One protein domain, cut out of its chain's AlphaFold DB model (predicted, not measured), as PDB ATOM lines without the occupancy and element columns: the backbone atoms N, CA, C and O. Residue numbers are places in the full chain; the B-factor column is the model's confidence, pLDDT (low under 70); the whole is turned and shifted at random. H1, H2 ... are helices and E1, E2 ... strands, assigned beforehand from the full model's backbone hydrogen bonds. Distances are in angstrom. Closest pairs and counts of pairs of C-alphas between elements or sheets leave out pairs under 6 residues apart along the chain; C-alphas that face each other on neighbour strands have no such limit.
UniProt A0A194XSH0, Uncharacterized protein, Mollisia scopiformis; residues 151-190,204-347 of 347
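Overview. This is residues 151 to 190 and 204 to 347 of the 347 residues of an uncharacterized protein of Mollisia scopiformis (UniProt A0A194XSH0). A twisted six-stranded sheet forms a wall, with two long helices, H4 and H6, side by side over one of its faces and running along its strands. H3 continues this helix layer beside the last residues of H4, H2 meets H3, and H1, H5 and H7 are off the sheet. The printed part has 184 residues, seven named helices and six named strands, in the chain order E1 H1 E2 H2 H3 E3 H4 E4 H5 H6 E5 E6 H7. The sheet is mixed, in the order E1 E2 E3 E4 E6 E5, and the class is mixed, helices and strands. The whole is compact, with a radius of gyration of the C-alphas of 17.5 A and spans of 53 by 39 by 28 A.

Along the chain. The strands are E1, residues 151 to 154, from C-alpha 151 at (124.060, 114.173, 190.820); E2, 175 to 180, 16.1 A; E3, 222 to 227, 16.5 A; E4, 254 to 259, 16.5 A; E5, 303 to 308, 15.4 A; and E6, 328 to 334, 19.6 A. The long helices are H4, 232 to 246, 22.2 A, and H6, 285 to 299, 21.1 A. The others are H1, 167 to 172; H2, 182 to 188; H3, 207 to 214; H5, 269 to 272; and H7, 336 to 343, ending at (121.152, 102.589, 213.180).

Arrangement. E1, E2, E3 and E4 are parallel, neighbour to neighbour: N 152 and O 175 are 2.8 A apart, N 178 and O 224 2.8 A, N 225 and O 256 2.8 A. E6 is antiparallel to E4, with N 257 and O 330 at 2.8 A, and to E5, with N 306 and O 331 at 2.9 A; E5 and E6 are a hairpin. E1, H1, E2 and E3, H4, E4 are strand-helix-strand units, parallel neighbours with a helix between; E4, H5 H6, E5 is a split one, with E6 between its strands. Each crossover is right-handed. In two layers, helices on one face of a sheet, H4 is over E3 at a height of 8.9 A and H6 over E6 at 9.3 A. H4, with residues 239 to 243 alone, touches H6 at a shallow tilt of 20 degrees, the same way; the closest C-alphas, of Pro 243 and Leu 295, are 5.5 A apart. With residues 244 to 246 alone, H4 touches H3, closest at the C-alphas of Glu 211 and Tyr 245, 5.3 A. H2 touches H3, about perpendicular at 89 degrees, closest at the C-alphas of Trp 185 and Leu 207, 5.7 A. H1, H5 and H7 touch no helix. Each O i to N i+4 pair is within hydrogen-bond range in H6, but 1 of 2 in H1, 1 of 3 in H2 (O i to N i+3: 1 of 4), 2 of 4 in H3, 7 of 11 in H4 and 0 of 4 in H7 (O i to N i+3: 2 of 5); H5 is too short for such a pair.

Size, cuts and confidence. The C-alphas of Asp 166 and Asn 316, the two farthest apart, are 56.3 A apart. Residues 191 to 203 are not printed, and C-alphas 190 and 204 are 13.8 A apart across the cut. The links E1 to H1, H5 to H6 and E5 to E6 are long. The mean pLDDT of the printed part is 73.2; 55 residues are under 70, among them 262 to 278 and 335 to 347.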
ATOM      1  N   THR A 151     123.072 115.247 190.842       91.25
ATOM      2  CA  THR A 151     124.060 114.173 190.820       91.25
ATOM      3  C   THR A 151     125.450 114.791 190.701       91.25
ATOM      4  O   THR A 151     125.784 115.377 189.673       91.25
ATOM      5  N   PHE A 152     126.259 114.691 191.754       91.25
ATOM      6  CA  PHE A 152     127.628 115.193 191.731       91.25
ATOM      7  C   PHE A 152     128.544 114.237 190.971       91.25
ATOM      8  O   PHE A 152     128.620 113.063 191.321       91.25
ATOM      9  N   VAL A 153     129.247 114.721 189.953       92.12
ATOM     10  CA  VAL A 153     130.095 113.892 189.090       92.12
ATOM     11  C   VAL A 153     131.551 114.018 189.516       92.12
ATOM     12  O   VAL A 153     132.158 115.076 189.366       92.12
ATOM     13  N   LEU A 154     132.133 112.924 190.004       88.56
ATOM     14  CA  LEU A 154     133.569 112.820 190.253       88.56
ATOM     15  C   LEU A 154     134.283 112.553 188.926       88.56
ATOM     16  O   LEU A 154     134.024 111.548 188.259       88.56
ATOM     17  N   ASN A 155     135.165 113.464 188.528       85.31
ATOM     18  CA  ASN A 155     135.844 113.415 187.241       85.31
ATOM     19  C   ASN A 155     137.266 113.995 187.327       85.31
ATOM     20  O   ASN A 155     137.703 114.522 188.348       85.31
ATOM     21  N   LYS A 156     137.990 113.954 186.206       79.88
ATOM     22  CA  LYS A 156     139.356 114.486 186.123       79.88
ATOM     23  C   LYS A 156     139.454 115.978 186.453       79.88
ATOM     24  O   LYS A 156     140.484 116.427 186.933       79.88
ATOM     25  N   THR A 157     138.404 116.756 186.187       81.19
ATOM     26  CA  THR A 157     138.420 118.210 186.408       81.19
ATOM     27  C   THR A 157     138.366 118.585 187.887       81.19
ATOM     28  O   THR A 157     138.897 119.629 188.257       81.19
ATOM     29  N   ASN A 158     137.792 117.722 188.730       79.06
ATOM     30  CA  ASN A 158     137.753 117.889 190.184       79.06
ATOM     31  C   ASN A 158     138.663 116.903 190.931       79.06
ATOM     32  O   ASN A 158     138.481 116.689 192.129       79.06
ATOM     33  N   ASN A 159     139.643 116.311 190.236       78.31
ATOM     34  CA  ASN A 159     140.555 115.298 190.777       78.31
ATOM     35  C   ASN A 159     139.828 114.144 191.489       78.31
ATOM     36  O   ASN A 159     140.371 113.562 192.425       78.31
ATOM     37  N   TRP A 160     138.603 113.827 191.055       81.81
ATOM     38  CA  TRP A 160     137.757 112.793 191.650       81.81
ATOM     39  C   TRP A 160     137.592 112.940 193.173       81.81
ATOM     40  O   TRP A 160     137.473 111.952 193.898       81.81
ATOM     41  N   SER A 161     137.554 114.183 193.659       82.88
ATOM     42  CA  SER A 161     137.521 114.510 195.084       82.88
ATOM     43  C   SER A 161     136.457 115.562 195.421       82.88
ATOM     44  O   SER A 161     135.989 116.323 194.570       82.88
ATOM     45  N   PHE A 162     136.089 115.611 196.704       85.12
ATOM     46  CA  PHE A 162     135.247 116.649 197.302       85.12
ATOM     47  C   PHE A 162     136.061 117.773 197.967       85.12
ATOM     48  O   PHE A 162     135.467 118.750 198.421       85.12
ATOM     49  N   ASP A 163     137.393 117.663 198.032       81.00
ATOM     50  CA  ASP A 163     138.262 118.484 198.895       81.00
ATOM     51  C   ASP A 163     138.181 119.994 198.622       81.00
ATOM     52  O   ASP A 163     138.451 120.816 199.499       81.00
ATOM     53  N   HIS A 164     137.794 120.383 197.409       79.44
ATOM     54  CA  HIS A 164     137.673 121.785 197.004       79.44
ATOM     55  C   HIS A 164     136.277 122.381 197.236       79.44
ATOM     56  O   HIS A 164     136.051 123.551 196.916       79.44
ATOM     57  N   LEU A 165     135.331 121.602 197.767       82.81
ATOM     58  CA  LEU A 165     133.957 122.046 197.979       82.81
ATOM     59  C   LEU A 165     133.763 122.661 199.363       82.81
ATOM     60  O   LEU A 165     134.238 122.159 200.380       82.81
ATOM     61  N   ASP A 166     132.978 123.739 199.411       84.44
ATOM     62  CA  ASP A 166     132.507 124.298 200.675       84.44
ATOM     63  C   ASP A 166     131.603 123.270 201.390       84.44
ATOM     64  O   ASP A 166     130.734 122.672 200.739       84.44
ATOM     65  N   PRO A 167     131.728 123.089 202.720       84.81
ATOM     66  CA  PRO A 167     130.870 122.192 203.495       84.81
ATOM     67  C   PRO A 167     129.364 122.382 203.254       84.81
ATOM     68  O   PRO A 167     128.605 121.413 203.307       84.81
ATOM     69  N   LYS A 168     128.912 123.609 202.964       81.75
ATOM     70  CA  LYS A 168     127.505 123.897 202.642       81.75
ATOM     71  C   LYS A 168     127.079 123.288 201.313       81.75
ATOM     72  O   LYS A 168     125.964 122.793 201.212       81.75
ATOM     73  N   VAL A 169     127.953 123.326 200.308       81.69
ATOM     74  CA  VAL A 169     127.702 122.693 199.006       81.69
ATOM     75  C   VAL A 169     127.757 121.181 199.171       81.69
ATOM     76  O   VAL A 169     126.846 120.493 198.721       81.69
ATOM     77  N   LEU A 170     128.741 120.665 199.910       83.81
ATOM     78  CA  LEU A 170     128.866 119.233 200.176       83.81
ATOM     79  C   LEU A 170     127.606 118.640 200.834       83.81
ATOM     80  O   LEU A 170     127.152 117.574 200.434       83.81
ATOM     81  N   ALA A 171     126.983 119.363 201.770       83.88
ATOM     82  CA  ALA A 171     125.738 118.942 202.425       83.88
ATOM     83  C   ALA A 171     124.523 118.836 201.473       83.88
ATOM     84  O   ALA A 171     123.575 118.086 201.745       83.88
ATOM     85  N   THR A 172     124.536 119.569 200.351       82.94
ATOM     86  CA  THR A 172     123.484 119.491 199.316       82.94
ATOM     87  C   THR A 172     123.633 118.275 198.402       82.94
ATOM     88  O   THR A 172     122.656 117.858 197.783       82.94
ATOM     89  N   ILE A 173     124.815 117.658 198.350       87.62
ATOM     90  CA  ILE A 173     125.068 116.502 197.489       87.62
ATOM     91  C   ILE A 173     124.451 115.254 198.127       87.62
ATOM     92  O   ILE A 173     124.884 114.797 199.184       87.62
ATOM     93  N   LYS A 174     123.431 114.693 197.468       90.69
ATOM     94  CA  LYS A 174     122.766 113.441 197.885       90.69
ATOM     95  C   LYS A 174     123.123 112.254 196.999       90.69
ATOM     96  O   LYS A 174     123.113 111.119 197.478       90.69
ATOM     97  N   THR A 175     123.460 112.527 195.741       92.75
ATOM     98  CA  THR A 175     123.802 111.520 194.741       92.75
ATOM     99  C   THR A 175     125.181 111.810 194.174       92.75
ATOM    100  O   THR A 175     125.469 112.951 193.821       92.75
ATOM    101  N   VAL A 176     126.019 110.783 194.059       92.38
ATOM    102  CA  VAL A 176     127.353 110.872 193.452       92.38
ATOM    103  C   VAL A 176     127.426 109.935 192.257       92.38
ATOM    104  O   VAL A 176     126.952 108.807 192.327       92.38
ATOM    105  N   LYS A 177     128.039 110.381 191.167       93.56
ATOM    106  CA  LYS A 177     128.339 109.584 189.983       93.56
ATOM    107  C   LYS A 177     129.844 109.512 189.792       93.56
ATOM    108  O   LYS A 177     130.524 110.536 189.829       93.56
ATOM    109  N   LEU A 178     130.346 108.308 189.561       89.69
ATOM    110  CA  LEU A 178     131.739 108.054 189.233       89.69
ATOM    111  C   LEU A 178     131.812 107.173 187.989       89.69
ATOM    112  O   LEU A 178     131.305 106.049 187.973       89.69
ATOM    113  N   THR A 179     132.487 107.684 186.966       88.81
ATOM    114  CA  THR A 179     132.851 106.909 185.781       88.81
ATOM    115  C   THR A 179     134.235 106.313 186.002       88.81
ATOM    116  O   THR A 179     135.217 107.043 186.117       88.81
ATOM    117  N   VAL A 180     134.304 104.987 186.091       84.81
ATOM    118  CA  VAL A 180     135.518 104.228 186.383       84.81
ATOM    119  C   VAL A 180     136.161 103.752 185.096       84.81
ATOM    120  O   VAL A 180     135.600 102.924 184.389       84.81
ATOM    121  N   THR A 181     137.347 104.281 184.817       82.00
ATOM    122  CA  THR A 181     138.232 103.882 183.717       82.00
ATOM    123  C   THR A 181     139.551 103.367 184.284       82.00
ATOM    124  O   THR A 181     139.840 103.530 185.475       82.00
ATOM    125  N   GLU A 182     140.382 102.772 183.435       76.25
ATOM    126  CA  GLU A 182     141.723 102.317 183.803       76.25
ATOM    127  C   GLU A 182     142.579 103.434 184.411       76.25
ATOM    128  O   GLU A 182     143.292 103.180 185.375       76.25
ATOM    129  N   ASP A 183     142.448 104.675 183.939       72.06
ATOM    130  CA  ASP A 183     143.226 105.820 184.435       72.06
ATOM    131  C   ASP A 183     143.066 106.070 185.941       72.06
ATOM    132  O   ASP A 183     143.992 106.557 186.584       72.06
ATOM    133  N   ILE A 184     141.898 105.751 186.508       70.44
ATOM    134  CA  ILE A 184     141.615 105.940 187.941       70.44
ATOM    135  C   ILE A 184     141.574 104.636 188.729       70.44
ATOM    136  O   ILE A 184     141.662 104.632 189.960       70.44
ATOM    137  N   TRP A 185     141.433 103.519 188.021       66.88
ATOM    138  CA  TRP A 185     141.440 102.191 188.609       66.88
ATOM    139  C   TRP A 185     142.862 101.639 188.788       66.88
ATOM    140  O   TRP A 185     143.158 101.049 189.826       66.88
ATOM    141  N   ILE A 186     143.766 101.878 187.828       57.69
ATOM    142  CA  ILE A 186     145.120 101.289 187.786       57.69
ATOM    143  C   ILE A 186     146.099 101.944 188.774       57.69
ATOM    144  O   ILE A 186     147.185 101.415 189.004       57.69
ATOM    145  N   VAL A 187     145.716 103.007 189.484       50.94
ATOM    146  CA  VAL A 187     146.636 103.715 190.394       50.94
ATOM    147  C   VAL A 187     147.029 102.903 191.655       50.94
ATOM    148  O   VAL A 187     147.816 103.379 192.456       50.94
ATOM    149  N   ASN A 188     146.594 101.644 191.821       45.44
ATOM    150  CA  ASN A 188     147.172 100.721 192.820       45.44
ATOM    151  C   ASN A 188     147.191  99.232 192.404       45.44
ATOM    152  O   ASN A 188     147.094  98.351 193.259       45.44
ATOM    153  N   GLN A 189     147.329  98.907 191.111       44.19
ATOM    154  CA  GLN A 189     147.442  97.498 190.677       44.19
ATOM    155  C   GLN A 189     148.834  97.031 190.229       44.19
ATOM    156  O   GLN A 189     148.978  95.884 189.815       44.19
ATOM    157  N   MET A 190     149.886  97.829 190.397       37.53
ATOM    158  CA  MET A 190     151.251  97.317 190.245       37.53
ATOM    159  C   MET A 190     152.040  97.473 191.532       37.53
ATOM    160  O   MET A 190     152.757  98.453 191.676       37.53
ATOM    161  N   ALA A 204     148.305 111.126 190.759       54.94
ATOM    162  CA  ALA A 204     147.107 110.494 190.210       54.94
ATOM    163  C   ALA A 204     146.221 109.980 191.358       54.94
ATOM    164  O   ALA A 204     146.695 109.273 192.239       54.94
ATOM    165  N   PHE A 205     144.944 110.355 191.370       55.81
ATOM    166  CA  PHE A 205     143.945 109.806 192.289       55.81
ATOM    167  C   PHE A 205     143.749 108.307 192.026       55.81
ATOM    168  O   PHE A 205     143.572 107.913 190.871       55.81
ATOM    169  N   CYS A 206     143.713 107.484 193.077       67.06
ATOM    170  CA  CYS A 206     143.311 106.082 192.978       67.06
ATOM    171  C   CYS A 206     141.905 105.861 193.532       67.06
ATOM    172  O   CYS A 206     141.526 106.460 194.536       67.06
ATOM    173  N   LEU A 207     141.158 104.903 192.977       68.25
ATOM    174  CA  LEU A 207     139.903 104.449 193.584       68.25
ATOM    175  C   LEU A 207     140.039 103.991 195.051       68.25
ATOM    176  O   LEU A 207     139.050 104.011 195.774       68.25
ATOM    177  N   THR A 208     141.232 103.620 195.526       64.81
ATOM    178  CA  THR A 208     141.468 103.342 196.956       64.81
ATOM    179  C   THR A 208     141.428 104.605 197.822       64.81
ATOM    180  O   THR A 208     141.071 104.537 198.995       64.81
ATOM    181  N   ASP A 209     141.740 105.774 197.260       70.81
ATOM    182  CA  ASP A 209     141.593 107.062 197.948       70.81
ATOM    183  C   ASP A 209     140.135 107.533 197.975       70.81
ATOM    184  O   ASP A 209     139.790 108.440 198.743       70.81
ATOM    185  N   LEU A 210     139.261 106.905 197.178       74.62
ATOM    186  CA  LEU A 210     137.836 107.208 197.163       74.62
ATOM    187  C   LEU A 210     137.222 106.992 198.549       74.62
ATOM    188  O   LEU A 210     136.463 107.843 198.992       74.62
ATOM    189  N   GLU A 211     137.603 105.942 199.282       76.81
ATOM    190  CA  GLU A 211     137.079 105.685 200.634       76.81
ATOM    191  C   GLU A 211     137.277 106.897 201.566       76.81
ATOM    192  O   GLU A 211     136.335 107.352 202.223       76.81
ATOM    193  N   LYS A 212     138.488 107.473 201.574       76.81
ATOM    194  CA  LYS A 212     138.820 108.654 202.389       76.81
ATOM    195  C   LYS A 212     138.069 109.897 201.921       76.81
ATOM    196  O   LYS A 212     137.556 110.647 202.750       76.81
ATOM    197  N   ASN A 213     137.973 110.098 200.607       77.75
ATOM    198  CA  ASN A 213     137.237 111.221 200.028       77.75
ATOM    199  C   ASN A 213     135.740 111.142 200.368       77.75
ATOM    200  O   ASN A 213     135.147 112.129 200.803       77.75
ATOM    201  N   CYS A 214     135.137 109.958 200.265       78.62
ATOM    202  CA  CYS A 214     133.721 109.709 200.537       78.62
ATOM    203  C   CYS A 214     133.338 109.929 202.002       78.62
ATOM    204  O   CYS A 214     132.210 110.339 202.281       78.62
ATOM    205  N   ALA A 215     134.277 109.746 202.936       80.19
ATOM    206  CA  ALA A 215     134.046 110.019 204.354       80.19
ATOM    207  C   ALA A 215     133.726 111.501 204.647       80.19
ATOM    208  O   ALA A 215     133.083 111.813 205.657       80.19
ATOM    209  N   THR A 216     134.143 112.425 203.774       83.88
ATOM    210  CA  THR A 216     133.804 113.851 203.910       83.88
ATOM    211  C   THR A 216     132.350 114.131 203.509       83.88
ATOM    212  O   THR A 216     131.667 114.935 204.150       83.88
ATOM    213  N   ALA A 217     131.829 113.399 202.522       85.50
ATOM    214  CA  ALA A 217     130.496 113.551 201.947       85.50
ATOM    215  C   ALA A 217     129.425 112.756 202.725       85.50
ATOM    216  O   ALA A 217     128.768 111.853 202.203       85.50
ATOM    217  N   LYS A 218     129.227 113.101 204.004       85.38
ATOM    218  CA  LYS A 218     128.381 112.338 204.950       85.38
ATOM    219  C   LYS A 218     126.913 112.193 204.548       85.38
ATOM    220  O   LYS A 218     126.245 111.281 205.027       85.38
ATOM    221  N   ASP A 219     126.409 113.107 203.728       87.50
ATOM    222  CA  ASP A 219     125.000 113.185 203.342       87.50
ATOM    223  C   ASP A 219     124.663 112.463 202.034       87.50
ATOM    224  O   ASP A 219     123.493 112.430 201.640       87.50
ATOM    225  N   VAL A 220     125.662 111.867 201.382       89.94
ATOM    226  CA  VAL A 220     125.460 111.070 200.175       89.94
ATOM    227  C   VAL A 220     124.721 109.787 200.535       89.94
ATOM    228  O   VAL A 220     125.189 108.980 201.340       89.94
ATOM    229  N   ALA A 221     123.556 109.613 199.917       89.94
ATOM    230  CA  ALA A 221     122.693 108.452 200.092       89.94
ATOM    231  C   ALA A 221     122.630 107.580 198.831       89.94
ATOM    232  O   ALA A 221     122.277 106.405 198.916       89.94
ATOM    233  N   SER A 222     122.998 108.121 197.665       91.56
ATOM    234  CA  SER A 222     122.999 107.382 196.407       91.56
ATOM    235  C   SER A 222     124.327 107.496 195.664       91.56
ATOM    236  O   SER A 222     124.887 108.582 195.543       91.56
ATOM    237  N   VAL A 223     124.820 106.378 195.130       91.31
ATOM    238  CA  VAL A 223     126.010 106.343 194.273       91.31
ATOM    239  C   VAL A 223     125.694 105.656 192.950       91.31
ATOM    240  O   VAL A 223     125.005 104.639 192.914       91.31
ATOM    241  N   ILE A 224     126.213 106.210 191.861       91.75
ATOM    242  CA  ILE A 224     126.157 105.673 190.507       91.75
ATOM    243  C   ILE A 224     127.594 105.363 190.082       91.75
ATOM    244  O   ILE A 224     128.407 106.272 189.941       91.75
ATOM    245  N   LEU A 225     127.913 104.087 189.892       89.44
ATOM    246  CA  LEU A 225     129.202 103.628 189.388       89.44
ATOM    247  C   LEU A 225     129.049 103.147 187.946       89.44
ATOM    248  O   LEU A 225     128.323 102.188 187.680       89.44
ATOM    249  N   GLU A 226     129.753 103.782 187.019       89.00
ATOM    250  CA  GLU A 226     129.755 103.407 185.606       89.00
ATOM    251  C   GLU A 226     131.134 102.869 185.228       89.00
ATOM    252  O   GLU A 226     132.095 103.624 185.150       89.00
ATOM    253  N   CYS A 227     131.251 101.565 184.982       85.56
ATOM    254  CA  CYS A 227     132.508 100.936 184.580       85.56
ATOM    255  C   CYS A 227     132.724 101.085 183.072       85.56
ATOM    256  O   CYS A 227     131.912 100.612 182.278       85.56
ATOM    257  N   HIS A 228     133.791 101.756 182.653       83.62
ATOM    258  CA  HIS A 228     134.167 102.009 181.261       83.62
ATOM    259  C   HIS A 228     135.537 101.376 180.974       83.62
ATOM    260  O   HIS A 228     136.528 102.098 180.869       83.62
ATOM    261  N   PRO A 229     135.604 100.039 180.873       77.75
ATOM    262  CA  PRO A 229     136.853  99.341 180.648       77.75
ATOM    263  C   PRO A 229     137.338  99.500 179.207       77.75
ATOM    264  O   PRO A 229     136.614  99.211 178.253       77.75
ATOM    265  N   SER A 230     138.586  99.923 179.065       72.56
ATOM    266  CA  SER A 230     139.396  99.817 177.851       72.56
ATOM    267  C   SER A 230     140.154  98.476 177.785       72.56
ATOM    268  O   SER A 230     140.497  98.021 176.692       72.56
ATOM    269  N   GLY A 231     140.351  97.793 178.921       68.25
ATOM    270  CA  GLY A 231     141.049  96.508 179.036       68.25
ATOM    271  C   GLY A 231     140.351  95.490 179.947       68.25
ATOM    272  O   GLY A 231     139.454  95.812 180.724       68.25
ATOM    273  N   GLU A 232     140.746  94.217 179.824       69.44
ATOM    274  CA  GLU A 232     140.062  93.089 180.489       69.44
ATOM    275  C   GLU A 232     140.225  93.135 182.015       69.44
ATOM    276  O   GLU A 232     139.329  92.744 182.759       69.44
ATOM    277  N   ALA A 233     141.345  93.679 182.496       72.56
ATOM    278  CA  ALA A 233     141.679  93.719 183.916       72.56
ATOM    279  C   ALA A 233     140.651  94.504 184.755       72.56
ATOM    280  O   ALA A 233     140.184  93.993 185.780       72.56
ATOM    281  N   LEU A 234     140.261  95.709 184.307       75.75
ATOM    282  CA  LEU A 234     139.243  96.513 184.991       75.75
ATOM    283  C   LEU A 234     137.903  95.787 184.956       75.75
ATOM    284  O   LEU A 234     137.234  95.684 185.980       75.75
ATOM    285  N   TRP A 235     137.536  95.231 183.802       74.88
ATOM    286  CA  TRP A 235     136.280  94.508 183.644       74.88
ATOM    287  C   TRP A 235     136.143  93.343 184.645       74.88
ATOM    288  O   TRP A 235     135.154  93.282 185.382       74.88
ATOM    289  N   HIS A 236     137.166  92.487 184.751       72.62
ATOM    290  CA  HIS A 236     137.161  91.339 185.665       72.62
ATOM    291  C   HIS A 236     137.221  91.734 187.143       72.62
ATOM    292  O   HIS A 236     136.610  91.081 187.980       72.62
ATOM    293  N   SER A 237     137.944  92.794 187.494       74.00
ATOM    294  CA  SER A 237     138.213  93.108 188.904       74.00
ATOM    295  C   SER A 237     137.225  94.105 189.510       74.00
ATOM    296  O   SER A 237     137.053  94.152 190.729       74.00
ATOM    297  N   PHE A 238     136.573  94.925 188.681       78.56
ATOM    298  CA  PHE A 238     135.735  96.042 189.128       78.56
ATOM    299  C   PHE A 238     134.642  95.610 190.109       78.56
ATOM    300  O   PHE A 238     134.434  96.233 191.153       78.56
ATOM    301  N   HIS A 239     133.963  94.509 189.795       75.44
ATOM    302  CA  HIS A 239     132.834  94.043 190.584       75.44
ATOM    303  C   HIS A 239     133.253  93.400 191.927       75.44
ATOM    304  O   HIS A 239     132.424  93.280 192.824       75.44
ATOM    305  N   TRP A 240     134.527  93.029 192.106       72.38
ATOM    306  CA  TRP A 240     135.044  92.512 193.382       72.38
ATOM    307  C   TRP A 240     135.358  93.632 194.376       72.38
ATOM    308  O   TRP A 240     135.244  93.438 195.585       72.38
ATOM    309  N   LEU A 241     135.759  94.801 193.874       74.56
ATOM    310  CA  LEU A 241     136.369  95.848 194.694       74.56
ATOM    311  C   LEU A 241     135.432  97.017 195.017       74.56
ATOM    312  O   LEU A 241     135.702  97.764 195.958       74.56
ATOM    313  N   PHE A 242     134.296  97.158 194.322       76.81
ATOM    314  CA  PHE A 242     133.352  98.241 194.615       76.81
ATOM    315  C   PHE A 242     132.852  98.316 196.065       76.81
ATOM    316  O   PHE A 242     132.641  99.439 196.526       76.81
ATOM    317  N   PRO A 243     132.698  97.212 196.829       77.56
ATOM    318  CA  PRO A 243     132.286  97.322 198.222       77.56
ATOM    319  C   PRO A 243     133.280  98.121 199.070       77.56
ATOM    320  O   PRO A 243     132.870  98.915 199.913       77.56
ATOM    321  N   HIS A 244     134.576  97.952 198.802       76.94
ATOM    322  CA  HIS A 244     135.638  98.681 199.487       76.94
ATOM    323  C   HIS A 244     135.644 100.165 199.105       76.94
ATOM    324  O   HIS A 244     135.788 101.025 199.961       76.94
ATOM    325  N   TYR A 245     135.408 100.494 197.836       75.81
ATOM    326  CA  TYR A 245     135.378 101.892 197.395       75.81
ATOM    327  C   TYR A 245     134.232 102.697 198.028       75.81
ATOM    328  O   TYR A 245     134.331 103.912 198.204       75.81
ATOM    329  N   LEU A 246     133.129 102.019 198.352       81.81
ATOM    330  CA  LEU A 246     131.909 102.644 198.851       81.81
ATOM    331  C   LEU A 246     131.801 102.668 200.379       81.81
ATOM    332  O   LEU A 246     130.945 103.391 200.889       81.81
ATOM    333  N   SER A 247     132.653 101.944 201.115       81.00
ATOM    334  CA  SER A 247     132.599 101.855 202.587       81.00
ATOM    335  C   SER A 247     132.706 103.212 203.291       81.00
ATOM    336  O   SER A 247     132.183 103.373 204.393       81.00
ATOM    337  N   GLY A 248     133.317 104.211 202.646       81.12
ATOM    338  CA  GLY A 248     133.422 105.574 203.172       81.12
ATOM    339  C   GLY A 248     132.083 106.318 203.300       81.12
ATOM    340  O   GLY A 248     131.982 107.271 204.076       81.12
ATOM    341  N   PHE A 249     131.030 105.902 202.587       86.31
ATOM    342  CA  PHE A 249     129.729 106.577 202.619       86.31
ATOM    343  C   PHE A 249     128.854 106.118 203.788       86.31
ATOM    344  O   PHE A 249     128.117 105.142 203.699       86.31
ATOM    345  N   SER A 250     128.839 106.887 204.876       82.69
ATOM    346  CA  SER A 250     128.116 106.509 206.105       82.69
ATOM    347  C   SER A 250     126.583 106.380 205.997       82.69
ATOM    348  O   SER A 250     125.965 105.814 206.897       82.69
ATOM    349  N   ARG A 251     125.954 106.926 204.946       84.50
ATOM    350  CA  ARG A 251     124.487 106.980 204.764       84.50
ATOM    351  C   ARG A 251     124.008 106.347 203.460       84.50
ATOM    352  O   ARG A 251     122.898 106.630 203.016       84.50
ATOM    353  N   LEU A 252     124.837 105.519 202.835       85.31
ATOM    354  CA  LEU A 252     124.526 104.935 201.539       85.31
ATOM    355  C   LEU A 252     123.294 104.021 201.623       85.31
ATOM    356  O   LEU A 252     123.297 103.024 202.339       85.31
ATOM    357  N   THR A 253     122.243 104.355 200.877       87.25
ATOM    358  CA  THR A 253     121.009 103.558 200.772       87.25
ATOM    359  C   THR A 253     120.758 103.049 199.360       87.25
ATOM    360  O   THR A 253     119.936 102.156 199.169       87.25
ATOM    361  N   LYS A 254     121.462 103.580 198.354       88.75
ATOM    362  CA  LYS A 254     121.284 103.177 196.961       88.75
ATOM    363  C   LYS A 254     122.600 103.162 196.196       88.75
ATOM    364  O   LYS A 254     123.298 104.169 196.135       88.75
ATOM    365  N   VAL A 255     122.892 102.057 195.522       87.50
ATOM    366  CA  VAL A 255     124.033 101.920 194.611       87.50
ATOM    367  C   VAL A 255     123.523 101.457 193.259       87.50
ATOM    368  O   VAL A 255     122.858 100.433 193.149       87.50
ATOM    369  N   THR A 256     123.821 102.217 192.216       88.44
ATOM    370  CA  THR A 256     123.551 101.837 190.830       88.44
ATOM    371  C   THR A 256     124.875 101.540 190.160       88.44
ATOM    372  O   THR A 256     125.686 102.439 189.986       88.44
ATOM    373  N   MET A 257     125.101 100.293 189.777       86.62
ATOM    374  CA  MET A 257     126.306  99.863 189.084       86.62
ATOM    375  C   MET A 257     125.982  99.571 187.623       86.62
ATOM    376  O   MET A 257     125.004  98.886 187.334       86.62
ATOM    377  N   SER A 258     126.795 100.071 186.699       86.25
ATOM    378  CA  SER A 258     126.673  99.805 185.269       86.25
ATOM    379  C   SER A 258     127.959  99.187 184.734       86.25
ATOM    380  O   SER A 258     129.028  99.777 184.873       86.25
ATOM    381  N   VAL A 259     127.855  98.005 184.128       80.19
ATOM    382  CA  VAL A 259     128.985  97.235 183.584       80.19
ATOM    383  C   VAL A 259     128.647  96.819 182.147       80.19
ATOM    384  O   VAL A 259     127.515  96.391 181.904       80.19
ATOM    385  N   PRO A 260     129.561  96.962 181.172       76.81
ATOM    386  CA  PRO A 260     129.324  96.462 179.820       76.81
ATOM    387  C   PRO A 260     129.304  94.920 179.790       76.81
ATOM    388  O   PRO A 260     129.902  94.286 180.668       76.81
ATOM    389  N   PRO A 261     128.632  94.303 178.799       73.69
ATOM    390  CA  PRO A 261     128.671  92.850 178.614       73.69
ATOM    391  C   PRO A 261     130.108  92.345 178.399       73.69
ATOM    392  O   PRO A 261     130.922  93.062 177.811       73.69
ATOM    393  N   ASN A 262     130.417  91.125 178.867       68.12
ATOM    394  CA  ASN A 262     131.707  90.487 178.585       68.12
ATOM    395  C   ASN A 262     131.893  90.330 177.077       68.12
ATOM    396  O   ASN A 262     130.952  89.971 176.367       68.12
ATOM    397  N   VAL A 263     133.121  90.515 176.608       61.56
ATOM    398  CA  VAL A 263     133.508  90.215 175.233       61.56
ATOM    399  C   VAL A 263     134.543  89.107 175.264       61.56
ATOM    400  O   VAL A 263     135.727  89.306 175.002       61.56
ATOM    401  N   ASP A 264     134.079  87.914 175.610       56.16
ATOM    402  CA  ASP A 264     134.909  86.725 175.615       56.16
ATOM    403  C   ASP A 264     135.516  86.531 174.204       56.16
ATOM    404  O   ASP A 264     134.788  86.365 173.219       56.16
ATOM    405  N   ARG A 265     136.859  86.502 174.128       48.62
ATOM    406  CA  ARG A 265     137.700  85.893 173.063       48.62
ATOM    407  C   ARG A 265     138.341  86.737 171.955       48.62
ATOM    408  O   ARG A 265     138.977  86.122 171.102       48.62
ATOM    409  N   THR A 266     138.260  88.067 171.902       47.81
ATOM    410  CA  THR A 266     138.855  88.784 170.736       47.81
ATOM    411  C   THR A 266     140.075  89.655 170.994       47.81
ATOM    412  O   THR A 266     140.755  89.983 170.025       47.81
ATOM    413  N   GLY A 267     140.451  89.910 172.251       50.66
ATOM    414  CA  GLY A 267     141.638  90.702 172.571       50.66
ATOM    415  C   GLY A 267     141.446  92.185 172.221       50.66
ATOM    416  O   GLY A 267     141.237  92.555 171.070       50.66
ATOM    417  N   ALA A 268     141.549  93.035 173.242       55.00
ATOM    418  CA  ALA A 268     141.372  94.493 173.224       55.00
ATOM    419  C   ALA A 268     139.912  95.004 173.149       55.00
ATOM    420  O   ALA A 268     139.378  95.335 172.089       55.00
ATOM    421  N   LEU A 269     139.320  95.204 174.334       56.81
ATOM    422  CA  LEU A 269     138.021  95.859 174.569       56.81
ATOM    423  C   LEU A 269     137.906  97.266 173.940       56.81
ATOM    424  O   LEU A 269     136.805  97.673 173.568       56.81
ATOM    425  N   VAL A 270     139.024  97.979 173.736       52.53
ATOM    426  CA  VAL A 270     139.061  99.302 173.073       52.53
ATOM    427  C   VAL A 270     138.493  99.273 171.654       52.53
ATOM    428  O   VAL A 270     137.776 100.193 171.262       52.53
ATOM    429  N   HIS A 271     138.782  98.222 170.880       54.09
ATOM    430  CA  HIS A 271     138.256  98.111 169.519       54.09
ATOM    431  C   HIS A 271     136.761  97.781 169.511       54.09
ATOM    432  O   HIS A 271     136.059  98.204 168.598       54.09
ATOM    433  N   ILE A 272     136.270  97.097 170.548       56.50
ATOM    434  CA  ILE A 272     134.880  96.647 170.652       56.50
ATOM    435  C   ILE A 272     133.946  97.763 171.134       56.50
ATOM    436  O   ILE A 272     132.799  97.819 170.709       56.50
ATOM    437  N   ALA A 273     134.421  98.710 171.950       56.91
ATOM    438  CA  ALA A 273     133.613  99.864 172.365       56.91
ATOM    439  C   ALA A 273     133.172 100.761 171.187       56.91
ATOM    440  O   ALA A 273     132.180 101.484 171.294       56.91
ATOM    441  N   LEU A 274     133.907 100.705 170.071       57.97
ATOM    442  CA  LEU A 274     133.589 101.361 168.799       57.97
ATOM    443  C   LEU A 274     132.895 100.419 167.799       57.97
ATOM    444  O   LEU A 274     132.466 100.866 166.736       57.97
ATOM    445  N   ASP A 275     132.804  99.129 168.125       61.44
ATOM    446  CA  ASP A 275     132.219  98.091 167.287       61.44
ATOM    447  C   ASP A 275     130.738  97.931 167.645       61.44
ATOM    448  O   ASP A 275     130.361  97.644 168.779       61.44
ATOM    449  N   ASP A 276     129.866  98.133 166.664       66.94
ATOM    450  CA  ASP A 276     128.411  98.148 166.856       66.94
ATOM    451  C   ASP A 276     127.810  96.726 166.775       66.94
ATOM    452  O   ASP A 276     126.630  96.556 166.457       66.94
ATOM    453  N   ARG A 277     128.647  95.703 167.017       69.12
ATOM    454  CA  ARG A 277     128.291  94.280 166.980       69.12
ATOM    455  C   ARG A 277     127.431  93.889 168.170       69.12
ATOM    456  O   ARG A 277     127.592  94.393 169.282       69.12
ATOM    457  N   ASP A 278     126.575  92.907 167.923       69.62
ATOM    458  CA  ASP A 278     125.813  92.257 168.973       69.62
ATOM    459  C   ASP A 278     126.702  91.226 169.688       69.62
ATOM    460  O   ASP A 278     127.350  90.379 169.067       69.62
ATOM    461  N   ILE A 279     126.737  91.316 171.012       71.44
ATOM    462  CA  ILE A 279     127.563  90.526 171.918       71.44
ATOM    463  C   ILE A 279     126.625  89.726 172.812       71.44
ATOM    464  O   ILE A 279     125.638  90.250 173.331       71.44
ATOM    465  N   PHE A 280     126.914  88.441 173.000       67.12
ATOM    466  CA  PHE A 280     126.174  87.653 173.975       67.12
ATOM    467  C   PHE A 280     126.608  88.074 175.377       67.12
ATOM    468  O   PHE A 280     127.798  87.996 175.678       67.12
ATOM    469  N   PRO A 281     125.679  88.530 176.229       64.19
ATOM    470  CA  PRO A 281     126.038  88.970 177.560       64.19
ATOM    471  C   PRO A 281     126.430  87.752 178.400       64.19
ATOM    472  O   PRO A 281     125.565  87.054 178.920       64.19
ATOM    473  N   ASP A 282     127.726  87.486 178.543       65.06
ATOM    474  CA  ASP A 282     128.209  86.673 179.656       65.06
ATOM    475  C   ASP A 282     128.329  87.606 180.858       65.06
ATOM    476  O   ASP A 282     129.145  88.530 180.891       65.06
ATOM    477  N   ILE A 283     127.387  87.478 181.785       62.88
ATOM    478  CA  ILE A 283     127.311  88.347 182.950       62.88
ATOM    479  C   ILE A 283     127.725  87.486 184.127       62.88
ATOM    480  O   ILE A 283     127.034  86.519 184.446       62.88
ATOM    481  N   HIS A 284     128.793  87.882 184.820       68.12
ATOM    482  CA  HIS A 284     129.162  87.346 186.131       68.12
ATOM    483  C   HIS A 284     128.141  87.765 187.204       68.12
ATOM    484  O   HIS A 284     128.456  88.389 188.218       68.12
ATOM    485  N   GLU A 285     126.871  87.447 186.973       73.81
ATOM    486  CA  GLU A 285     125.740  87.779 187.824       73.81
ATOM    487  C   GLU A 285     125.958  87.243 189.240       73.81
ATOM    488  O   GLU A 285     125.639  87.924 190.212       73.81
ATOM    489  N   GLU A 286     126.563  86.062 189.378       76.19
ATOM    490  CA  GLU A 286     126.939  85.521 190.681       76.19
ATOM    491  C   GLU A 286     127.989  86.366 191.405       76.19
ATOM    492  O   GLU A 286     127.887  86.552 192.617       76.19
ATOM    493  N   GLU A 287     128.985  86.893 190.697       76.75
ATOM    494  CA  GLU A 287     130.066  87.678 191.297       76.75
ATOM    495  C   GLU A 287     129.577  89.076 191.677       76.75
ATOM    496  O   GLU A 287     129.836  89.543 192.786       76.75
ATOM    497  N   ILE A 288     128.746  89.689 190.831       76.31
ATOM    498  CA  ILE A 288     128.029  90.928 191.160       76.31
ATOM    499  C   ILE A 288     127.135  90.710 192.388       76.31
ATOM    500  O   ILE A 288     127.167  91.506 193.329       76.31
ATOM    501  N   LYS A 289     126.388  89.599 192.439       77.75
ATOM    502  CA  LYS A 289     125.586  89.228 193.615       77.75
ATOM    503  C   LYS A 289     126.443  89.041 194.866       77.75
ATOM    504  O   LYS A 289     126.010  89.447 195.944       77.75
ATOM    505  N   LYS A 290     127.632  88.441 194.757       81.12
ATOM    506  CA  LYS A 290     128.579  88.294 195.877       81.12
ATOM    507  C   LYS A 290     129.077  89.656 196.364       81.12
ATOM    508  O   LYS A 290     128.975  89.919 197.558       81.12
ATOM    509  N   GLY A 291     129.521  90.536 195.466       76.81
ATOM    510  CA  GLY A 291     129.952  91.894 195.821       76.81
ATOM    511  C   GLY A 291     128.843  92.693 196.514       76.81
ATOM    512  O   GLY A 291     129.070  93.327 197.543       76.81
ATOM    513  N   LEU A 292     127.607  92.594 196.017       75.62
ATOM    514  CA  LEU A 292     126.451  93.267 196.617       75.62
ATOM    515  C   LEU A 292     126.082  92.698 197.998       75.62
ATOM    516  O   LEU A 292     125.733  93.455 198.896       75.62
ATOM    517  N   LYS A 293     126.229  91.385 198.220       79.00
ATOM    518  CA  LYS A 293     126.104  90.797 199.568       79.00
ATOM    519  C   LYS A 293     127.183  91.302 200.529       79.00
ATOM    520  O   LYS A 293     126.910  91.462 201.714       79.00
ATOM    521  N   SER A 294     128.397  91.569 200.048       79.50
ATOM    522  CA  SER A 294     129.437  92.183 200.882       79.50
ATOM    523  C   SER A 294     129.051  93.598 201.322       79.50
ATOM    524  O   SER A 294     129.326  93.964 202.463       79.50
ATOM    525  N   LEU A 295     128.347  94.367 200.478       76.00
ATOM    526  CA  LEU A 295     127.786  95.662 200.882       76.00
ATOM    527  C   LEU A 295     126.746  95.541 201.997       76.00
ATOM    528  O   LEU A 295     126.783  96.339 202.933       76.00
ATOM    529  N   ASP A 296     125.867  94.537 201.944       79.75
ATOM    530  CA  ASP A 296     124.902  94.293 203.027       79.75
ATOM    531  C   ASP A 296     125.602  94.094 204.369       79.75
ATOM    532  O   ASP A 296     125.140  94.596 205.391       79.75
ATOM    533  N   ASN A 297     126.733  93.385 204.370       78.88
ATOM    534  CA  ASN A 297     127.518  93.158 205.579       78.88
ATOM    535  C   ASN A 297     128.179  94.449 206.084       78.88
ATOM    536  O   ASN A 297     128.177  94.706 207.288       78.88
ATOM    537  N   ILE A 298     128.720  95.269 205.176       76.06
ATOM    538  CA  ILE A 298     129.369  96.548 205.511       76.06
ATOM    539  C   ILE A 298     128.353  97.517 206.127       76.06
ATOM    540  O   ILE A 298     128.591  98.086 207.198       76.06
ATOM    541  N   PHE A 299     127.195  97.668 205.483       73.31
ATOM    542  CA  PHE A 299     126.173  98.631 205.891       73.31
ATOM    543  C   PHE A 299     125.167  98.076 206.901       73.31
ATOM    544  O   PHE A 299     124.460  98.845 207.549       73.31
ATOM    545  N   GLY A 300     125.128  96.758 207.095       69.88
ATOM    546  CA  GLY A 300     124.191  96.092 207.995       69.88
ATOM    547  C   GLY A 300     122.740  96.157 207.516       69.88
ATOM    548  O   GLY A 300     121.835  96.081 208.342       69.88
ATOM    549  N   VAL A 301     122.497  96.323 206.214       72.44
ATOM    550  CA  VAL A 301     121.147  96.460 205.644       72.44
ATOM    551  C   VAL A 301     120.932  95.398 204.576       72.44
ATOM    552  O   VAL A 301     121.831  95.114 203.797       72.44
ATOM    553  N   LYS A 302     119.739  94.791 204.546       73.25
ATOM    554  CA  LYS A 302     119.347  93.871 203.469       73.25
ATOM    555  C   LYS A 302     118.870  94.674 202.267       73.25
ATOM    556  O   LYS A 302     118.207  95.690 202.449       73.25
ATOM    557  N   HIS A 303     119.146  94.198 201.061       69.56
ATOM    558  CA  HIS A 303     118.803  94.925 199.844       69.56
ATOM    559  C   HIS A 303     117.780  94.220 198.964       69.56
ATOM    560  O   HIS A 303     117.657  92.990 198.945       69.56
ATOM    561  N   LYS A 304     117.110  95.034 198.147       78.12
ATOM    562  CA  LYS A 304     116.438  94.598 196.929       78.12
ATOM    563  C   LYS A 304     117.393  94.799 195.757       78.12
ATOM    564  O   LYS A 304     117.910  95.892 195.541       78.12
ATOM    565  N   MET A 305     117.614  93.734 194.995       70.88
ATOM    566  CA  MET A 305     118.383  93.792 193.758       70.88
ATOM    567  C   MET A 305     117.437  93.983 192.581       70.88
ATOM    568  O   MET A 305     116.518  93.189 192.383       70.88
ATOM    569  N   ILE A 306     117.671  95.027 191.792       76.81
ATOM    570  CA  ILE A 306     116.934  95.279 190.557       76.81
ATOM    571  C   ILE A 306     117.946  95.268 189.415       76.81
ATOM    572  O   ILE A 306     118.772  96.169 189.289       76.81
ATOM    573  N   LYS A 307     117.891  94.231 188.581       71.50
ATOM    574  CA  LYS A 307     118.624  94.177 187.315       71.50
ATOM    575  C   LYS A 307     117.803  94.936 186.278       71.50
ATOM    576  O   LYS A 307     116.652  94.587 186.029       71.50
ATOM    577  N   SER A 308     118.371  95.979 185.687       62.44
ATOM    578  CA  SER A 308     117.787  96.668 184.539       62.44
ATOM    579  C   SER A 308     118.641  96.390 183.309       62.44
ATOM    580  O   SER A 308     119.432  97.220 182.861       62.44
ATOM    581  N   LEU A 309     118.481  95.185 182.780       60.78
ATOM    582  CA  LEU A 309     118.593  94.932 181.356       60.78
ATOM    583  C   LEU A 309     117.443  93.999 180.994       60.78
ATOM    584  O   LEU A 309     117.094  93.156 181.825       60.78
ATOM    585  N   PRO A 310     116.812  94.149 179.822       52.44
ATOM    586  CA  PRO A 310     115.837  93.166 179.420       52.44
ATOM    587  C   PRO A 310     116.600  91.857 179.221       52.44
ATOM    588  O   PRO A 310     117.510  91.789 178.393       52.44
ATOM    589  N   ASP A 311     116.240  90.827 179.984       57.69
ATOM    590  CA  ASP A 311     116.507  89.445 179.602       57.69
ATOM    591  C   ASP A 311     115.691  89.211 178.320       57.69
ATOM    592  O   ASP A 311     114.578  88.688 178.324       57.69
ATOM    593  N   ASN A 312     116.190  89.756 177.212       66.19
ATOM    594  CA  ASN A 312     115.583  89.664 175.905       66.19
ATOM    595  C   ASN A 312     115.834  88.234 175.460       66.19
ATOM    596  O   ASN A 312     116.886  87.913 174.916       66.19
ATOM    597  N   LEU A 313     114.901  87.353 175.799       71.38
ATOM    598  CA  LEU A 313     114.952  85.962 175.402       71.38
ATOM    599  C   LEU A 313     114.332  85.821 174.011       71.38
ATOM    600  O   LEU A 313     113.296  86.417 173.708       71.38
ATOM    601  N   ASP A 314     114.961  85.025 173.156       74.56
ATOM    602  CA  ASP A 314     114.333  84.566 171.929       74.56
ATOM    603  C   ASP A 314     113.136  83.649 172.253       74.56
ATOM    604  O   ASP A 314     112.882  83.262 173.397       74.56
ATOM    605  N   LYS A 315     112.386  83.249 171.222       81.19
ATOM    606  CA  LYS A 315     111.233  82.343 171.374       81.19
ATOM    607  C   LYS A 315     111.597  80.975 171.981       81.19
ATOM    608  O   LYS A 315     110.697  80.237 172.367       81.19
ATOM    609  N   ASN A 316     112.886  80.643 172.052       81.12
ATOM    610  CA  ASN A 316     113.421  79.394 172.587       81.12
ATOM    611  C   ASN A 316     114.018  79.566 173.996       81.12
ATOM    612  O   ASN A 316     114.612  78.621 174.515       81.12
ATOM    613  N   GLY A 317     113.896  80.749 174.608       72.62
ATOM    614  CA  GLY A 317     114.442  81.032 175.935       72.62
ATOM    615  C   GLY A 317     115.948  81.314 175.963       72.62
ATOM    616  O   GLY A 317     116.541  81.274 177.040       72.62
ATOM    617  N   LYS A 318     116.596  81.577 174.819       73.81
ATOM    618  CA  LYS A 318     118.019  81.952 174.744       73.81
ATOM    619  C   LYS A 318     118.187  83.465 174.797       73.81
ATOM    620  O   LYS A 318     117.418  84.179 174.165       73.81
ATOM    621  N   MET A 319     119.221  83.952 175.484       73.25
ATOM    622  CA  MET A 319     119.536  85.384 175.477       73.25
ATOM    623  C   MET A 319     119.847  85.882 174.066       73.25
ATOM    624  O   MET A 319     120.660  85.298 173.347       73.25
ATOM    625  N   LEU A 320     119.203  86.985 173.697       76.00
ATOM    626  CA  LEU A 320     119.526  87.764 172.517       76.00
ATOM    627  C   LEU A 320     120.842  88.502 172.748       76.00
ATOM    628  O   LEU A 320     121.141  88.963 173.851       76.00
ATOM    629  N   ALA A 321     121.629  88.598 171.684       74.81
ATOM    630  CA  ALA A 321     122.836  89.395 171.690       74.81
ATOM    631  C   ALA A 321     122.472  90.888 171.824       74.81
ATOM    632  O   ALA A 321     121.449  91.339 171.301       74.81
ATOM    633  N   ILE A 322     123.283  91.630 172.573       76.69
ATOM    634  CA  ILE A 322     123.089  93.048 172.900       76.69
ATOM    635  C   ILE A 322     124.317  93.848 172.483       76.69
ATOM    636  O   ILE A 322     125.413  93.300 172.380       76.69
ATOM    637  N   LYS A 323     124.181  95.156 172.286       76.69
ATOM    638  CA  LYS A 323     125.341  95.974 171.923       76.69
ATOM    639  C   LYS A 323     126.208  96.262 173.142       76.69
ATOM    640  O   LYS A 323     125.701  96.393 174.253       76.69
ATOM    641  N   TYR A 324     127.506  96.485 172.934       73.06
ATOM    642  CA  TYR A 324     128.436  96.878 174.007       73.06
ATOM    643  C   TYR A 324     127.962  98.120 174.791       73.06
ATOM    644  O   TYR A 324     128.121  98.219 176.009       73.06
ATOM    645  N   ARG A 325     127.330  99.069 174.089       74.50
ATOM    646  CA  ARG A 325     126.743 100.284 174.678       74.50
ATOM    647  C   ARG A 325     125.544 100.007 175.595       74.50
ATOM    648  O   ARG A 325     125.247 100.832 176.459       74.50
ATOM    649  N   ASP A 326     124.883  98.863 175.430       76.44
ATOM    650  CA  ASP A 326     123.715  98.453 176.205       76.44
ATOM    651  C   ASP A 326     124.194  97.793 177.507       76.44
ATOM    652  O   ASP A 326     124.248  96.575 177.668       76.44
ATOM    653  N   ARG A 327     124.629  98.637 178.447       74.06
ATOM    654  CA  ARG A 327     125.295  98.215 179.688       74.06
ATOM    655  C   ARG A 327     124.332  97.582 180.683       74.06
ATOM    656  O   ARG A 327     123.309  98.180 181.021       74.06
ATOM    657  N   CYS A 328     124.747  96.461 181.273       76.94
ATOM    658  CA  CYS A 328     124.082  95.828 182.412       76.94
ATOM    659  C   CYS A 328     124.061  96.776 183.596       76.94
ATOM    660  O   CYS A 328     125.109  97.135 184.127       76.94
ATOM    661  N   ARG A 329     122.859  97.178 184.013       81.75
ATOM    662  CA  ARG A 329     122.677  98.013 185.193       81.75
ATOM    663  C   ARG A 329     122.083  97.190 186.331       81.75
ATOM    664  O   ARG A 329     121.061  96.529 186.179       81.75
ATOM    665  N   TRP A 330     122.745  97.263 187.474       81.00
ATOM    666  CA  TRP A 330     122.387  96.609 188.719       81.00
ATOM    667  C   TRP A 330     122.108  97.685 189.752       81.00
ATOM    668  O   TRP A 330     122.962  98.527 190.020       81.00
ATOM    669  N   VAL A 331     120.910  97.677 190.316       83.50
ATOM    670  CA  VAL A 331     120.528  98.589 191.388       83.50
ATOM    671  C   VAL A 331     120.449  97.788 192.674       83.50
ATOM    672  O   VAL A 331     119.664  96.847 192.794       83.50
ATOM    673  N   TRP A 332     121.291  98.172 193.619       85.31
ATOM    674  CA  TRP A 332     121.218  97.790 195.015       85.31
ATOM    675  C   TRP A 332     120.489  98.905 195.750       85.31
ATOM    676  O   TRP A 332     120.916 100.060 195.722       85.31
ATOM    677  N   GLU A 333     119.361  98.572 196.355       84.94
ATOM    678  CA  GLU A 333     118.565  99.506 197.140       84.94
ATOM    679  C   GLU A 333     118.331  98.896 198.517       84.94
ATOM    680  O   GLU A 333     117.817  97.779 198.636       84.94
ATOM    681  N   ALA A 334     118.765  99.615 199.546       75.06
ATOM    682  CA  ALA A 334     118.581  99.245 200.934       75.06
ATOM    683  C   ALA A 334     117.082  99.143 201.251       75.06
ATOM    684  O   ALA A 334     116.312 100.060 200.967       75.06
ATOM    685  N   ASP A 335     116.671  98.033 201.860       68.62
ATOM    686  CA  ASP A 335     115.300  97.819 202.311       68.62
ATOM    687  C   ASP A 335     115.045  98.650 203.580       68.62
ATOM    688  O   ASP A 335     115.391  98.264 204.704       68.62
ATOM    689  N   VAL A 336     114.507  99.856 203.379       55.75
ATOM    690  CA  VAL A 336     114.348 100.880 204.424       55.75
ATOM    691  C   VAL A 336     113.417 100.411 205.551       55.75
ATOM    692  O   VAL A 336     113.610 100.821 206.693       55.75
ATOM    693  N   GLU A 337     112.503  99.464 205.294       51.22
ATOM    694  CA  GLU A 337     111.577  98.927 206.308       51.22
ATOM    695  C   GLU A 337     112.282  98.189 207.466       51.22
ATOM    696  O   GLU A 337     111.682  97.976 208.520       51.22
ATOM    697  N   LYS A 338     113.567  97.824 207.322       46.78
ATOM    698  CA  LYS A 338     114.366  97.173 208.384       46.78
ATOM    699  C   LYS A 338     115.564  97.991 208.873       46.78
ATOM    700  O   LYS A 338     116.194  97.604 209.858       46.78
ATOM    701  N   GLY A 339     115.887  99.107 208.214       41.44
ATOM    702  CA  GLY A 339     117.092  99.902 208.482       41.44
ATOM    703  C   GLY A 339     117.023 100.775 209.741       41.44
ATOM    704  O   GLY A 339     118.049 101.008 210.384       41.44
ATOM    705  N   GLU A 340     115.828 101.208 210.155       42.88
ATOM    706  CA  GLU A 340     115.667 102.064 211.345       42.88
ATOM    707  C   GLU A 340     116.017 101.340 212.658       42.88
ATOM    708  O   GLU A 340     116.465 101.974 213.614       42.88
ATOM    709  N   ALA A 341     115.919 100.008 212.696       40.25
ATOM    710  CA  ALA A 341     116.246  99.218 213.885       40.25
ATOM    711  C   ALA A 341     117.762  99.070 214.134       40.25
ATOM    712  O   ALA A 341     118.179  98.890 215.277       40.25
ATOM    713  N   LEU A 342     118.601  99.157 213.093       41.53
ATOM    714  CA  LEU A 342     120.044  98.887 213.195       41.53
ATOM    715  C   LEU A 342     120.893 100.145 213.427       41.53
ATOM    716  O   LEU A 342     121.911 100.077 214.115       41.53
ATOM    717  N   VAL A 343     120.455 101.310 212.938       41.81
ATOM    718  CA  VAL A 343     121.152 102.589 213.180       41.81
ATOM    719  C   VAL A 343     121.023 103.039 214.643       41.81
ATOM    720  O   VAL A 343     121.935 103.672 215.174       41.81
ATOM    721  N   LEU A 344     119.941 102.655 215.327       37.75
ATOM    722  CA  LEU A 344     119.755 102.906 216.762       37.75
ATOM    723  C   LEU A 344     120.620 102.011 217.666       37.75
ATOM    724  O   LEU A 344     120.813 102.357 218.823       37.75
ATOM    725  N   ALA A 345     121.174 100.905 217.153       35.09
ATOM    726  CA  ALA A 345     122.003  99.976 217.929       35.09
ATOM    727  C   ALA A 345     123.518 100.267 217.856       35.09
ATOM    728  O   ALA A 345     124.297  99.634 218.565       35.09
ATOM    729  N   ARG A 346     123.950 101.195 216.986       40.00
ATOM    730  CA  ARG A 346     125.363 101.607 216.811       40.00
ATOM    731  C   ARG A 346     125.668 103.036 217.297       40.00
ATOM    732  O   ARG A 346     126.779 103.518 217.082       40.00
ATOM    733  N   ARG A 347     124.706 103.711 217.931       34.62
ATOM    734  CA  ARG A 347     124.936 104.905 218.761       34.62
ATOM    735  C   ARG A 347     124.977 104.490 220.219       34.62
ATOM    736  O   ARG A 347     125.735 105.142 220.966       34.62
TER     737      ARG A 347